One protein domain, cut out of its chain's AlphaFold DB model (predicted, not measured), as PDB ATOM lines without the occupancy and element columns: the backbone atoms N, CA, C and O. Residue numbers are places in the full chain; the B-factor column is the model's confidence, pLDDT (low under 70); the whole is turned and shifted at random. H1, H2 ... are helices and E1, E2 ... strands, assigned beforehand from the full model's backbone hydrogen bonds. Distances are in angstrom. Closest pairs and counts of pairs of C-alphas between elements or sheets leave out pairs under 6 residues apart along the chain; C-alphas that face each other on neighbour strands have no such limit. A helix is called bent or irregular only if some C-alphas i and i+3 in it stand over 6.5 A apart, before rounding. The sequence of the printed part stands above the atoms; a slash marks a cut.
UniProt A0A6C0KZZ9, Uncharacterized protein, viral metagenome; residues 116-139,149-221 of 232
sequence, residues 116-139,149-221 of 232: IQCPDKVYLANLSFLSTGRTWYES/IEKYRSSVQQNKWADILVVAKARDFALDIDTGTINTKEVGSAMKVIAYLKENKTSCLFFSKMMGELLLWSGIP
ATOM      1  N   ILE A 116     364.478 307.760 348.669       78.12
ATOM      2  CA  ILE A 116     363.577 306.816 349.351       78.12
ATOM      3  C   ILE A 116     363.317 307.354 350.762       78.12
ATOM      4  O   ILE A 116     364.201 307.993 351.342       78.12
ATOM      5  N   GLN A 117     362.132 307.123 351.319       76.12
ATOM      6  CA  GLN A 117     361.847 307.449 352.718       76.12
ATOM      7  C   GLN A 117     362.077 306.201 353.574       76.12
ATOM      8  O   GLN A 117     361.509 305.144 353.321       76.12
ATOM      9  N   CYS A 118     362.946 306.316 354.572       69.56
ATOM     10  CA  CYS A 118     363.384 305.201 355.399       69.56
ATOM     11  C   CYS A 118     363.959 305.691 356.739       69.56
ATOM     12  O   CYS A 118     365.125 306.063 356.795       69.56
ATOM     13  N   PRO A 119     363.245 305.558 357.870       77.31
ATOM     14  CA  PRO A 119     362.402 306.626 358.461       77.31
ATOM     15  C   PRO A 119     362.690 308.090 358.064       77.31
ATOM     16  O   PRO A 119     361.745 308.873 358.061       77.31
ATOM     17  N   ASP A 120     363.918 308.452 357.679       82.38
ATOM     18  CA  ASP A 120     364.289 309.740 357.073       82.38
ATOM     19  C   ASP A 120     364.630 309.583 355.575       82.38
ATOM     20  O   ASP A 120     364.640 308.479 355.029       82.38
ATOM     21  N   LYS A 121     364.886 310.687 354.861       82.62
ATOM     22  CA  LYS A 121     365.202 310.638 353.422       82.62
ATOM     23  C   LYS A 121     366.595 310.051 353.175       82.62
ATOM     24  O   LYS A 121     367.587 310.577 353.673       82.62
ATOM     25  N   VAL A 122     366.688 309.051 352.300       85.62
ATOM     26  CA  VAL A 122     367.957 308.569 351.733       85.62
ATOM     27  C   VAL A 122     368.019 308.951 350.260       85.62
ATOM     28  O   VAL A 122     367.233 308.469 349.445       85.62
ATOM     29  N   TYR A 123     368.965 309.820 349.905       87.88
ATOM     30  CA  TYR A 123     369.143 310.283 348.528       87.88
ATOM     31  C   TYR A 123     369.756 309.189 347.650       87.88
ATOM     32  O   TYR A 123     370.856 308.693 347.918       87.88
ATOM     33  N   LEU A 124     369.057 308.830 346.573       86.75
ATOM     34  CA  LEU A 124     369.442 307.717 345.705       86.75
ATOM     35  C   LEU A 124     370.692 308.018 344.884       86.75
ATOM     36  O   LEU A 124     371.463 307.096 344.623       86.75
ATOM     37  N   ALA A 125     370.925 309.287 344.536       89.06
ATOM     38  CA  ALA A 125     372.156 309.741 343.894       89.06
ATOM     39  C   ALA A 125     373.389 309.281 344.686       89.06
ATOM     40  O   ALA A 125     374.257 308.587 344.159       89.06
ATOM     41  N   ASN A 126     373.403 309.601 345.983       93.06
ATOM     42  CA  ASN A 126     374.505 309.315 346.895       93.06
ATOM     43  C   ASN A 126     374.636 307.807 347.147       93.06
ATOM     44  O   ASN A 126     375.712 307.242 346.964       93.06
ATOM     45  N   LEU A 127     373.533 307.141 347.514       92.19
ATOM     46  CA  LEU A 127     373.545 305.708 347.818       92.19
ATOM     47  C   LEU A 127     373.962 304.871 346.601       92.19
ATOM     48  O   LEU A 127     374.773 303.953 346.727       92.19
ATOM     49  N   SER A 128     373.423 305.171 345.415       91.81
ATOM     50  CA  SER A 128     373.790 304.469 344.183       91.81
ATOM     51  C   SER A 128     375.262 304.685 343.858       91.81
ATOM     52  O   SER A 128     375.969 303.720 343.563       91.81
ATOM     53  N   PHE A 129     375.744 305.925 343.966       94.62
ATOM     54  CA  PHE A 129     377.124 306.244 343.628       94.62
ATOM     55  C   PHE A 129     378.112 305.563 344.574       94.62
ATOM     56  O   PHE A 129     379.048 304.927 344.105       94.62
ATOM     57  N   LEU A 130     377.860 305.583 345.884       95.25
ATOM     58  CA  LEU A 130     378.700 304.890 346.864       95.25
ATOM     59  C   LEU A 130     378.687 303.362 346.718       95.25
ATOM     60  O   LEU A 130     379.692 302.722 347.001       95.25
ATOM     61  N   SER A 131     377.569 302.770 346.280       93.50
ATOM     62  CA  SER A 131     377.438 301.308 346.135       93.50
ATOM     63  C   SER A 131     377.853 300.761 344.769       93.50
ATOM     64  O   SER A 131     378.060 299.559 344.642       93.50
ATOM     65  N   THR A 132     377.954 301.601 343.733       92.94
ATOM     66  CA  THR A 132     378.195 301.125 342.356       92.94
ATOM     67  C   THR A 132     379.189 301.963 341.550       92.94
ATOM     68  O   THR A 132     379.533 301.596 340.429       92.94
ATOM     69  N   GLY A 133     379.608 303.124 342.058       93.38
ATOM     70  CA  GLY A 133     380.344 304.132 341.289       93.38
ATOM     71  C   GLY A 133     379.505 304.820 340.206       93.38
ATOM     72  O   GLY A 133     380.055 305.553 339.385       93.38
ATOM     73  N   ARG A 134     378.187 304.577 340.166       91.75
ATOM     74  CA  ARG A 134     377.231 305.161 339.215       91.75
ATOM     75  C   ARG A 134     376.004 305.693 339.940       91.75
ATOM     76  O   ARG A 134     375.528 305.113 340.914       91.75
ATOM     77  N   THR A 135     375.456 306.793 339.456       88.94
ATOM     78  CA  THR A 135     374.200 307.338 339.976       88.94
ATOM     79  C   THR A 135     373.001 306.507 339.537       88.94
ATOM     80  O   THR A 135     373.072 305.689 338.617       88.94
ATOM     81  N   TRP A 136     371.864 306.716 340.200       87.50
ATOM     82  CA  TRP A 136     370.648 305.968 339.895       87.50
ATOM     83  C   TRP A 136     370.162 306.212 338.457       87.50
ATOM     84  O   TRP A 136     369.745 305.264 337.785       87.50
ATOM     85  N   TYR A 137     370.286 307.442 337.949       87.56
ATOM     86  CA  TYR A 137     369.901 307.799 336.580       87.56
ATOM     87  C   TYR A 137     370.770 307.121 335.513       87.56
ATOM     88  O   TYR A 137     370.246 306.712 334.477       87.56
ATOM     89  N   GLU A 138     372.054 306.882 335.786       88.38
ATOM     90  CA  GLU A 138     372.936 306.115 334.890       88.38
ATOM     91  C   GLU A 138     372.511 304.645 334.738       88.38
ATOM     92  O   GLU A 138     372.883 303.980 333.774       88.38
ATOM     93  N   SER A 139     371.691 304.127 335.661       85.94
ATOM     94  CA  SER A 139     371.074 302.800 335.530       85.94
ATOM     95  C   SER A 139     369.820 302.780 334.641       85.94
ATOM     96  O   SER A 139     369.219 301.718 334.468       85.94
ATOM     97  N   ILE A 149     382.662 314.064 337.361       90.62
ATOM     98  CA  ILE A 149     382.465 313.055 338.404       90.62
ATOM     99  C   ILE A 149     383.487 311.919 338.333       90.62
ATOM    100  O   ILE A 149     383.505 311.082 339.236       90.62
ATOM    101  N   GLU A 150     384.348 311.875 337.313       91.00
ATOM    102  CA  GLU A 150     385.239 310.734 337.076       91.00
ATOM    103  C   GLU A 150     386.261 310.575 338.203       91.00
ATOM    104  O   GLU A 150     386.463 309.468 338.704       91.00
ATOM    105  N   LYS A 151     386.791 311.687 338.731       90.62
ATOM    106  CA  LYS A 151     387.665 311.651 339.917       90.62
ATOM    107  C   LYS A 151     386.984 311.011 341.136       90.62
ATOM    108  O   LYS A 151     387.620 310.292 341.911       90.62
ATOM    109  N   TYR A 152     385.678 311.232 341.302       94.00
ATOM    110  CA  TYR A 152     384.917 310.649 342.406       94.00
ATOM    111  C   TYR A 152     384.590 309.179 342.148       94.00
ATOM    112  O   TYR A 152     384.551 308.404 343.099       94.00
ATOM    113  N   ARG A 153     384.433 308.757 340.886       94.44
ATOM    114  CA  ARG A 153     384.300 307.330 340.553       94.44
ATOM    115  C   ARG A 153     385.557 306.562 340.909       94.44
ATOM    116  O   ARG A 153     385.460 305.528 341.563       94.44
ATOM    117  N   SER A 154     386.724 307.087 340.529       93.62
ATOM    118  CA  SER A 154     388.004 306.492 340.916       93.62
ATOM    119  C   SER A 154     388.124 306.414 342.437       93.62
ATOM    120  O   SER A 154     388.512 305.374 342.959       93.62
ATOM    121  N   SER A 155     387.695 307.461 343.150       93.38
ATOM    122  CA  SER A 155     387.681 307.472 344.617       93.38
ATOM    123  C   SER A 155     386.783 306.368 345.193       93.38
ATOM    124  O   SER A 155     387.250 305.585 346.012       93.38
ATOM    125  N   VAL A 156     385.537 306.212 344.715       95.06
ATOM    126  CA  VAL A 156     384.634 305.114 345.136       95.06
ATOM    127  C   VAL A 156     385.261 303.742 344.889       95.06
ATOM    128  O   VAL A 156     385.209 302.868 345.751       95.06
ATOM    129  N   GLN A 157     385.849 303.546 343.708       95.62
ATOM    130  CA  GLN A 157     386.439 302.269 343.303       95.62
ATOM    131  C   GLN A 157     387.700 301.924 344.095       95.62
ATOM    132  O   GLN A 157     388.036 300.748 344.216       95.62
ATOM    133  N   GLN A 158     388.394 302.931 344.626       96.00
ATOM    134  CA  GLN A 158     389.624 302.741 345.382       96.00
ATOM    135  C   GLN A 158     389.400 302.670 346.895       96.00
ATOM    136  O   GLN A 158     390.194 302.040 347.596       96.00
ATOM    137  N   ASN A 159     388.310 303.259 347.389       96.50
ATOM    138  CA  ASN A 159     388.050 303.403 348.814       96.50
ATOM    139  C   ASN A 159     387.911 302.050 349.535       96.50
ATOM    140  O   ASN A 159     387.241 301.122 349.063       96.50
ATOM    141  N   LYS A 160     388.533 301.949 350.711       97.75
ATOM    142  CA  LYS A 160     388.518 300.754 351.556       97.75
ATOM    143  C   LYS A 160     387.603 300.973 352.746       97.75
ATOM    144  O   LYS A 160     387.587 302.042 353.347       97.75
ATOM    145  N   TRP A 161     386.877 299.934 353.146       97.00
ATOM    146  CA  TRP A 161     386.022 300.035 354.327       97.00
ATOM    147  C   TRP A 161     386.837 300.246 355.611       97.00
ATOM    148  O   TRP A 161     386.421 300.982 356.500       97.00
ATOM    149  N   ALA A 162     388.036 299.661 355.693       96.44
ATOM    150  CA  ALA A 162     388.944 299.863 356.818       96.44
ATOM    151  C   ALA A 162     389.334 301.340 357.016       96.44
ATOM    152  O   ALA A 162     389.416 301.785 358.159       96.44
ATOM    153  N   ASP A 163     389.511 302.107 355.936       96.06
ATOM    154  CA  ASP A 163     389.857 303.532 356.022       96.06
ATOM    155  C   ASP A 163     388.672 304.342 356.576       96.06
ATOM    156  O   ASP A 163     388.845 305.185 357.456       96.06
ATOM    157  N   ILE A 164     387.446 303.999 356.159       94.94
ATOM    158  CA  ILE A 164     386.212 304.551 356.736       94.94
ATOM    159  C   ILE A 164     386.133 304.270 358.244       94.94
ATOM    160  O   ILE A 164     385.838 305.178 359.021       94.94
ATOM    161  N   LEU A 165     386.421 303.037 358.679       94.38
ATOM    162  CA  LEU A 165     386.392 302.665 360.100       94.38
ATOM    163  C   LEU A 165     387.417 303.446 360.932       94.38
ATOM    164  O   LEU A 165     387.125 303.818 362.069       94.38
ATOM    165  N   VAL A 166     388.601 303.721 360.377       94.44
ATOM    166  CA  VAL A 166     389.623 304.550 361.036       94.44
ATOM    167  C   VAL A 166     389.113 305.977 361.238       94.44
ATOM    168  O   VAL A 166     389.221 306.504 362.346       94.44
ATOM    169  N   VAL A 167     388.517 306.587 360.206       93.94
ATOM    170  CA  VAL A 167     387.957 307.947 360.297       93.94
ATOM    171  C   VAL A 167     386.779 308.000 361.273       93.94
ATOM    172  O   VAL A 167     386.712 308.920 362.086       93.94
ATOM    173  N   ALA A 168     385.889 307.005 361.240       92.69
ATOM    174  CA  ALA A 168     384.766 306.898 362.170       92.69
ATOM    175  C   ALA A 168     385.253 306.826 363.625       92.69
ATOM    176  O   ALA A 168     384.821 307.614 364.466       92.69
ATOM    177  N   LYS A 169     386.232 305.954 363.907       92.19
ATOM    178  CA  LYS A 169     386.826 305.809 365.242       92.19
ATOM    179  C   LYS A 169     387.507 307.094 365.717       92.19
ATOM    180  O   LYS A 169     387.376 307.445 366.881       92.19
ATOM    181  N   ALA A 170     388.209 307.803 364.831       91.88
ATOM    182  CA  ALA A 170     388.851 309.078 365.159       91.88
ATOM    183  C   ALA A 170     387.850 310.201 365.499       91.88
ATOM    184  O   ALA A 170     388.245 311.224 366.052       91.88
ATOM    185  N   ARG A 171     386.567 310.021 365.163       91.06
ATOM    186  CA  ARG A 171     385.457 310.932 365.477       91.06
ATOM    187  C   ARG A 171     384.574 310.425 366.621       91.06
ATOM    188  O   ARG A 171     383.432 310.860 366.734       91.06
ATOM    189  N   ASP A 172     385.072 309.477 367.416       89.62
ATOM    190  CA  ASP A 172     384.334 308.804 368.492       89.62
ATOM    191  C   ASP A 172     383.017 308.156 368.028       89.62
ATOM    192  O   ASP A 172     382.054 308.021 368.786       89.62
ATOM    193  N   PHE A 173     382.972 307.712 366.766       87.81
ATOM    194  CA  PHE A 173     381.826 307.019 366.194       87.81
ATOM    195  C   PHE A 173     382.093 305.513 366.081       87.81
ATOM    196  O   PHE A 173     382.954 305.066 365.319       87.81
ATOM    197  N   ALA A 174     381.315 304.710 366.808       82.94
ATOM    198  CA  ALA A 174     381.351 303.255 366.703       82.94
ATOM    199  C   ALA A 174     380.485 302.783 365.523       82.94
ATOM    200  O   ALA A 174     379.258 302.754 365.603       82.94
ATOM    201  N   LEU A 175     381.135 302.412 364.417       84.94
ATOM    202  CA  LEU A 175     380.476 301.846 363.238       84.94
ATOM    203  C   LEU A 175     380.478 300.314 363.316       84.94
ATOM    204  O   LEU A 175     381.271 299.653 362.646       84.94
ATOM    205  N   ASP A 176     379.617 299.762 364.169       82.81
ATOM    206  CA  ASP A 176     379.450 298.314 364.313       82.81
ATOM    207  C   ASP A 176     378.410 297.806 363.308       82.81
ATOM    208  O   ASP A 176     377.200 297.951 363.500       82.81
ATOM    209  N   ILE A 177     378.894 297.297 362.176       86.50
ATOM    210  CA  ILE A 177     378.053 296.732 361.124       86.50
ATOM    211  C   ILE A 177     378.569 295.355 360.715       86.50
ATOM    212  O   ILE A 177     379.774 295.130 360.600       86.50
ATOM    213  N   ASP A 178     377.643 294.450 360.422       87.88
ATOM    214  CA  ASP A 178     377.984 293.187 359.784       87.88
ATOM    215  C   ASP A 178     378.374 293.442 358.320       87.88
ATOM    216  O   ASP A 178     377.571 293.923 357.515       87.88
ATOM    217  N   THR A 179     379.628 293.147 357.981       90.19
ATOM    218  CA  THR A 179     380.157 293.242 356.614       90.19
ATOM    219  C   THR A 179     380.124 291.904 355.872       90.19
ATOM    220  O   THR A 179     380.692 291.792 354.782       90.19
ATOM    221  N   GLY A 180     379.518 290.867 356.456       88.69
ATOM    222  CA  GLY A 180     379.543 289.507 355.938       88.69
ATOM    223  C   GLY A 180     380.976 288.997 355.758       88.69
ATOM    224  O   GLY A 180     381.837 289.174 356.617       88.69
ATOM    225  N   THR A 181     381.257 288.392 354.603       93.50
ATOM    226  CA  THR A 181     382.578 287.832 354.257       93.50
ATOM    227  C   THR A 181     383.507 288.821 353.538       93.50
ATOM    228  O   THR A 181     384.543 288.421 353.004       93.50
ATOM    229  N   ILE A 182     383.154 290.109 353.474       96.12
ATOM    230  CA  ILE A 182     383.905 291.100 352.693       96.12
ATOM    231  C   ILE A 182     385.245 291.421 353.369       96.12
ATOM    232  O   ILE A 182     385.291 291.845 354.522       96.12
ATOM    233  N   ASN A 183     386.349 291.312 352.621       97.12
ATOM    234  CA  ASN A 183     387.660 291.780 353.071       97.12
ATOM    235  C   ASN A 183     387.710 293.318 353.092       97.12
ATOM    236  O   ASN A 183     387.907 293.968 352.064       97.12
ATOM    237  N   THR A 184     387.566 293.908 354.277       96.75
ATOM    238  CA  THR A 184     387.478 295.365 354.484       96.75
ATOM    239  C   THR A 184     388.768 296.134 354.176       96.75
ATOM    240  O   THR A 184     388.742 297.363 354.101       96.75
ATOM    241  N   LYS A 185     389.900 295.444 353.983       97.75
ATOM    242  CA  LYS A 185     391.212 296.050 353.683       97.75
ATOM    243  C   LYS A 185     391.529 296.109 352.187       97.75
ATOM    244  O   LYS A 185     392.513 296.739 351.789       97.75
ATOM    245  N   GLU A 186     390.727 295.449 351.356       97.94
ATOM    246  CA  GLU A 186     390.903 295.470 349.907       97.94
ATOM    247  C   GLU A 186     390.422 296.780 349.292       97.94
ATOM    248  O   GLU A 186     389.466 297.404 349.759       97.94
ATOM    249  N   VAL A 187     391.081 297.166 348.202       97.75
ATOM    250  CA  VAL A 187     390.679 298.283 347.342       97.75
ATOM    251  C   VAL A 187     389.239 298.070 346.862       97.75
ATOM    252  O   VAL A 187     388.871 296.972 346.439       97.75
ATOM    253  N   GLY A 188     388.410 299.109 346.974       96.62
ATOM    254  CA  GLY A 188     386.997 299.066 346.585       96.62
ATOM    255  C   GLY A 188     386.090 298.278 347.538       96.62
ATOM    256  O   GLY A 188     384.908 298.080 347.246       96.62
ATOM    257  N   SER A 189     386.600 297.819 348.686       97.75
ATOM    258  CA  SER A 189     385.790 297.111 349.685       97.75
ATOM    259  C   SER A 189     384.690 297.983 350.288       97.75
ATOM    260  O   SER A 189     383.638 297.448 350.624       97.75
ATOM    261  N   ALA A 190     384.867 299.309 350.359       97.06
ATOM    262  CA  ALA A 190     383.817 300.199 350.851       97.06
ATOM    263  C   ALA A 190     382.555 300.125 349.982       97.06
ATOM    264  O   ALA A 190     381.449 299.958 350.494       97.06
ATOM    265  N   MET A 191     382.734 300.156 348.658       96.56
ATOM    266  CA  MET A 191     381.646 300.003 347.696       96.56
ATOM    267  C   MET A 191     380.931 298.655 347.867       96.56
ATOM    268  O   MET A 191     379.701 298.612 347.892       96.56
ATOM    269  N   LYS A 192     381.690 297.564 348.053       96.25
ATOM    270  CA  LYS A 192     381.137 296.219 348.295       96.25
ATOM    271  C   LYS A 192     380.316 296.159 349.586       96.25
ATOM    272  O   LYS A 192     379.221 295.607 349.571       96.25
ATOM    273  N   VAL A 193     380.813 296.741 350.681       95.19
ATOM    274  CA  VAL A 193     380.096 296.773 351.968       95.19
ATOM    275  C   VAL A 193     378.796 297.560 351.840       95.19
ATOM    276  O   VAL A 193     377.743 297.067 352.228       95.19
ATOM    277  N   ILE A 194     378.827 298.748 351.234       94.12
ATOM    278  CA  ILE A 194     377.621 299.569 351.045       94.12
ATOM    279  C   ILE A 194     376.606 298.850 350.143       94.12
ATOM    280  O   ILE A 194     375.407 298.885 350.426       94.12
ATOM    281  N   ALA A 195     377.063 298.166 349.089       91.88
ATOM    282  CA  ALA A 195     376.205 297.344 348.236       91.88
ATOM    283  C   ALA A 195     375.566 296.174 349.006       91.88
ATOM    284  O   ALA A 195     374.359 295.973 348.894       91.88
ATOM    285  N   TYR A 196     376.339 295.470 349.835       91.75
ATOM    286  CA  TYR A 196     375.841 294.397 350.699       91.75
ATOM    287  C   TYR A 196     374.788 294.901 351.695       91.75
ATOM    288  O   TYR A 196     373.697 294.341 351.796       91.75
ATOM    289  N   LEU A 197     375.066 296.015 352.378       89.50
ATOM    290  CA  LEU A 197     374.125 296.616 353.321       89.50
ATOM    291  C   LEU A 197     372.821 297.010 352.630       89.50
ATOM    292  O   LEU A 197     371.754 296.726 353.155       89.50
ATOM    293  N   LYS A 198     372.888 297.608 351.436       86.56
ATOM    294  CA  LYS A 198     371.709 298.000 350.644       86.56
ATOM    295  C   LYS A 198     370.740 296.843 350.382       86.56
ATOM    296  O   LYS A 198     369.539 297.086 350.284       86.56
ATOM    297  N   GLU A 199     371.228 295.612 350.272       82.31
ATOM    298  CA  GLU A 199     370.384 294.425 350.082       82.31
ATOM    299  C   GLU A 199     369.752 293.927 351.393       82.31
ATOM    300  O   GLU A 199     368.718 293.254 351.375       82.31
ATOM    301  N   ASN A 200     370.315 294.306 352.543       77.06
ATOM    302  CA  ASN A 200     369.810 293.940 353.858       77.06
ATOM    303  C   ASN A 200     368.736 294.936 354.341       77.06
ATOM    304  O   ASN A 200     368.975 296.138 354.444       77.06
ATOM    305  N   LYS A 201     367.531 294.449 354.669       55.97
ATOM    306  CA  LYS A 201     366.357 295.282 355.019       55.97
ATOM    307  C   LYS A 201     366.542 296.140 356.282       55.97
ATOM    308  O   LYS A 201     365.810 297.108 356.465       55.97
ATOM    309  N   THR A 202     367.519 295.832 357.135       61.28
ATOM    310  CA  THR A 202     367.888 296.642 358.313       61.28
ATOM    311  C   THR A 202     368.712 297.891 357.975       61.28
ATOM    312  O   THR A 202     368.897 298.756 358.832       61.28
ATOM    313  N   SER A 203     369.168 298.053 356.729       75.06
ATOM    314  CA  SER A 203     370.079 299.134 356.325       75.06
ATOM    315  C   SER A 203     369.430 300.499 356.102       75.06
ATOM    316  O   SER A 203     370.128 301.509 356.020       75.06
ATOM    317  N   CYS A 204     368.101 300.572 356.030       79.62
ATOM    318  CA  CYS A 204     367.414 301.826 355.732       79.62
ATOM    319  C   CYS A 204     367.659 302.898 356.810       79.62
ATOM    320  O   CYS A 204     368.055 304.018 356.489       79.62
ATOM    321  N   LEU A 205     367.527 302.528 358.091       84.62
ATOM    322  CA  LEU A 205     367.852 303.415 359.212       84.62
ATOM    323  C   LEU A 205     369.329 303.827 359.188       84.62
ATOM    324  O   LEU A 205     369.644 305.001 359.383       84.62
ATOM    325  N   PHE A 206     370.220 302.874 358.908       89.12
ATOM    326  CA  PHE A 206     371.652 303.123 358.798       89.12
ATOM    327  C   PHE A 206     371.953 304.190 357.742       89.12
ATOM    328  O   PHE A 206     372.558 305.207 358.064       89.12
ATOM    329  N   PHE A 207     371.472 304.026 356.507       90.62
ATOM    330  CA  PHE A 207     371.732 305.000 355.447       90.62
ATOM    331  C   PHE A 207     371.096 306.355 355.726       90.62
ATOM    332  O   PHE A 207     371.710 307.376 355.438       90.62
ATOM    333  N   SER A 208     369.909 306.384 356.325       88.31
ATOM    334  CA  SER A 208     369.234 307.641 356.655       88.31
ATOM    335  C   SER A 208     370.033 308.512 357.629       88.31
ATOM    336  O   SER A 208     370.071 309.729 357.479       88.31
ATOM    337  N   LYS A 209     370.760 307.878 358.559       88.38
ATOM    338  CA  LYS A 209     371.597 308.556 359.555       88.38
ATOM    339  C   LYS A 209     373.033 308.777 359.085       88.38
ATOM    340  O   LYS A 209     373.624 309.803 359.394       88.38
ATOM    341  N   MET A 210     373.588 307.824 358.336       91.44
ATOM    342  CA  MET A 210     375.024 307.771 358.047       91.44
ATOM    343  C   MET A 210     375.410 308.279 356.663       91.44
ATOM    344  O   MET A 210     376.598 308.429 356.408       91.44
ATOM    345  N   MET A 211     374.469 308.562 355.753       92.81
ATOM    346  CA  MET A 211     374.821 308.923 354.371       92.81
ATOM    347  C   MET A 211     375.770 310.128 354.284       92.81
ATOM    348  O   MET A 211     376.714 310.101 353.499       92.81
ATOM    349  N   GLY A 212     375.536 311.171 355.086       92.94
ATOM    350  CA  GLY A 212     376.393 312.361 355.110       92.94
ATOM    351  C   GLY A 212     377.818 312.047 355.568       92.94
ATOM    352  O   GLY A 212     378.778 312.441 354.908       92.94
ATOM    353  N   GLU A 213     377.952 311.274 356.645       94.81
ATOM    354  CA  GLU A 213     379.252 310.842 357.161       94.81
ATOM    355  C   GLU A 213     379.965 309.895 356.191       94.81
ATOM    356  O   GLU A 213     381.143 310.079 355.919       94.81
ATOM    357  N   LEU A 214     379.259 308.939 355.580       94.62
ATOM    358  CA  LEU A 214     379.844 308.027 354.593       94.62
ATOM    359  C   LEU A 214     380.396 308.772 353.375       94.62
ATOM    360  O   LEU A 214     381.477 308.437 352.899       94.62
ATOM    361  N   LEU A 215     379.682 309.790 352.884       95.38
ATOM    362  CA  LEU A 215     380.167 310.671 351.818       95.38
ATOM    363  C   LEU A 215     381.429 311.419 352.248       95.38
ATOM    364  O   LEU A 215     382.438 311.385 351.543       95.38
ATOM    365  N   LEU A 216     381.387 312.038 353.430       94.44
ATOM    366  CA  LEU A 216     382.498 312.806 353.984       94.44
ATOM    367  C   LEU A 216     383.748 311.940 354.181       94.44
ATOM    368  O   LEU A 216     384.825 312.304 353.718       94.44
ATOM    369  N   TRP A 217     383.604 310.782 354.825       94.50
ATOM    370  CA  TRP A 217     384.700 309.849 355.100       94.50
ATOM    371  C   TRP A 217     385.237 309.195 353.826       94.50
ATOM    372  O   TRP A 217     386.399 308.809 353.784       94.50
ATOM    373  N   SER A 218     384.420 309.117 352.773       93.44
ATOM    374  CA  SER A 218     384.848 308.645 351.453       93.44
ATOM    375  C   SER A 218     385.449 309.743 350.567       93.44
ATOM    376  O   SER A 218     385.890 309.440 349.461       93.44
ATOM    377  N   GLY A 219     385.437 311.011 350.997       92.62
ATOM    378  CA  GLY A 219     385.899 312.138 350.178       92.62
ATOM    379  C   GLY A 219     385.024 312.409 348.948       92.62
ATOM    380  O   GLY A 219     385.516 312.889 347.927       92.62
ATOM    381  N   ILE A 220     383.731 312.082 349.018       94.00
ATOM    382  CA  ILE A 220     382.790 312.187 347.897       94.00
ATOM    383  C   ILE A 220     381.764 313.274 348.224       94.00
ATOM    384  O   ILE A 220     381.105 313.192 349.260       94.00
ATOM    385  N   PRO A 221     381.589 314.300 347.373       93.62
ATOM    386  CA  PRO A 221     380.557 315.300 347.598       93.62
ATOM    387  C   PRO A 221     379.171 314.685 347.412       93.62
ATOM    388  O   PRO A 221     378.995 313.693 346.703       93.62
TER     389      PRO A 221
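Overview. This is residues 116 to 139 and 149 to 221 of the 232 residues of an uncharacterized protein of viral metagenome (UniProt A0A6C0KZZ9). The model is a compact cluster of crossed helices: H1, H4 and H5 make a triangle, H3 crosses the ends of H4 and H5 on one side, with H2 at that same end, and a small strand hairpin, E1 and E2, sits at the other end beside residues 203 to 212 of H5. The long unnamed stretch of residues 171 to 188 loops round the outside from H3 to H4. The printed part has 97 residues with two named strands and five named helices, in the order E1, E2, H1, H2, H3, H4, H5; the sheet E1 - E2 is antiparallel and the class is mostly helix. The whole is compact, with a radius of gyration of the C-alphas of 12.4 A, and rounded, spanning 32 by 31 by 25 A.

Along the chain. E1 is residues 116 to 118, beginning at C-alpha 116, (363.577, 306.816, 349.351), and E2 is residues 120 to 123. H1 is residues 124 to 132, 11.5 A long, and H2 residues 150 to 158, 12.3 A. H3, residues 161 to 170, measures 14.4 A. H4, residues 189 to 199, measures 15.6 A and begins at C-alpha 189, (385.790, 297.111, 349.685). H5, residues 203 to 217, measures 18.2 A and ends at C-alpha 217, (384.700, 309.849, 355.100); it is irregular, C-alphas 209 and 212 being 7.6 A apart.

Arrangement. H1 and H4 are the hubs, touching three helices each. H1 touches H4 at a steep tilt of 57 degrees, opposite ways, closest at the C-alphas of Ser 131 and Ala 195, 4.7 A. H1 touches H5 about perpendicular, at 77 degrees, closest at C-alphas 127 and 211, 7.4 A. H4 and H5 are close but not clearly touching, closest at C-alphas 197 and 203, 5.6 A, at a shallow tilt of 22 degrees, opposite ways. H3 touches H4, closest at C-alphas 161 and 190, 4.1 A, and residues 214 to 217 of H5, closest at C-alphas 164 and 217, 5.7 A. H2 and H1 only just touch, with 3 pairs of C-alphas within 8 A, closest at C-alphas 130 and 156, 6.2 A. The hairpin E1 and E2 has N 116 and O 122 within hydrogen-bond range at 2.9 A; the closest C-alphas of E2 and H5, Val 122 and Ser 208, are 5.2 A apart. In H1, H2, H3 and H4 every O i to N i+4 pair is within hydrogen-bond range; in H5, 9 of 11 are.

Size, cuts and confidence. The C-alphas farthest apart, Ser 139 and Asp 172, are 36.0 A apart. Residues 140 to 148 are not printed, and C-alphas 139 and 149 lie 15.6 A apart across this cut, in the link from H1 to H2. The link from H3 to H4 is long, with 18 residues. The mean pLDDT of the printed part is 90.1; residues 118, 201 and 202 are under 70.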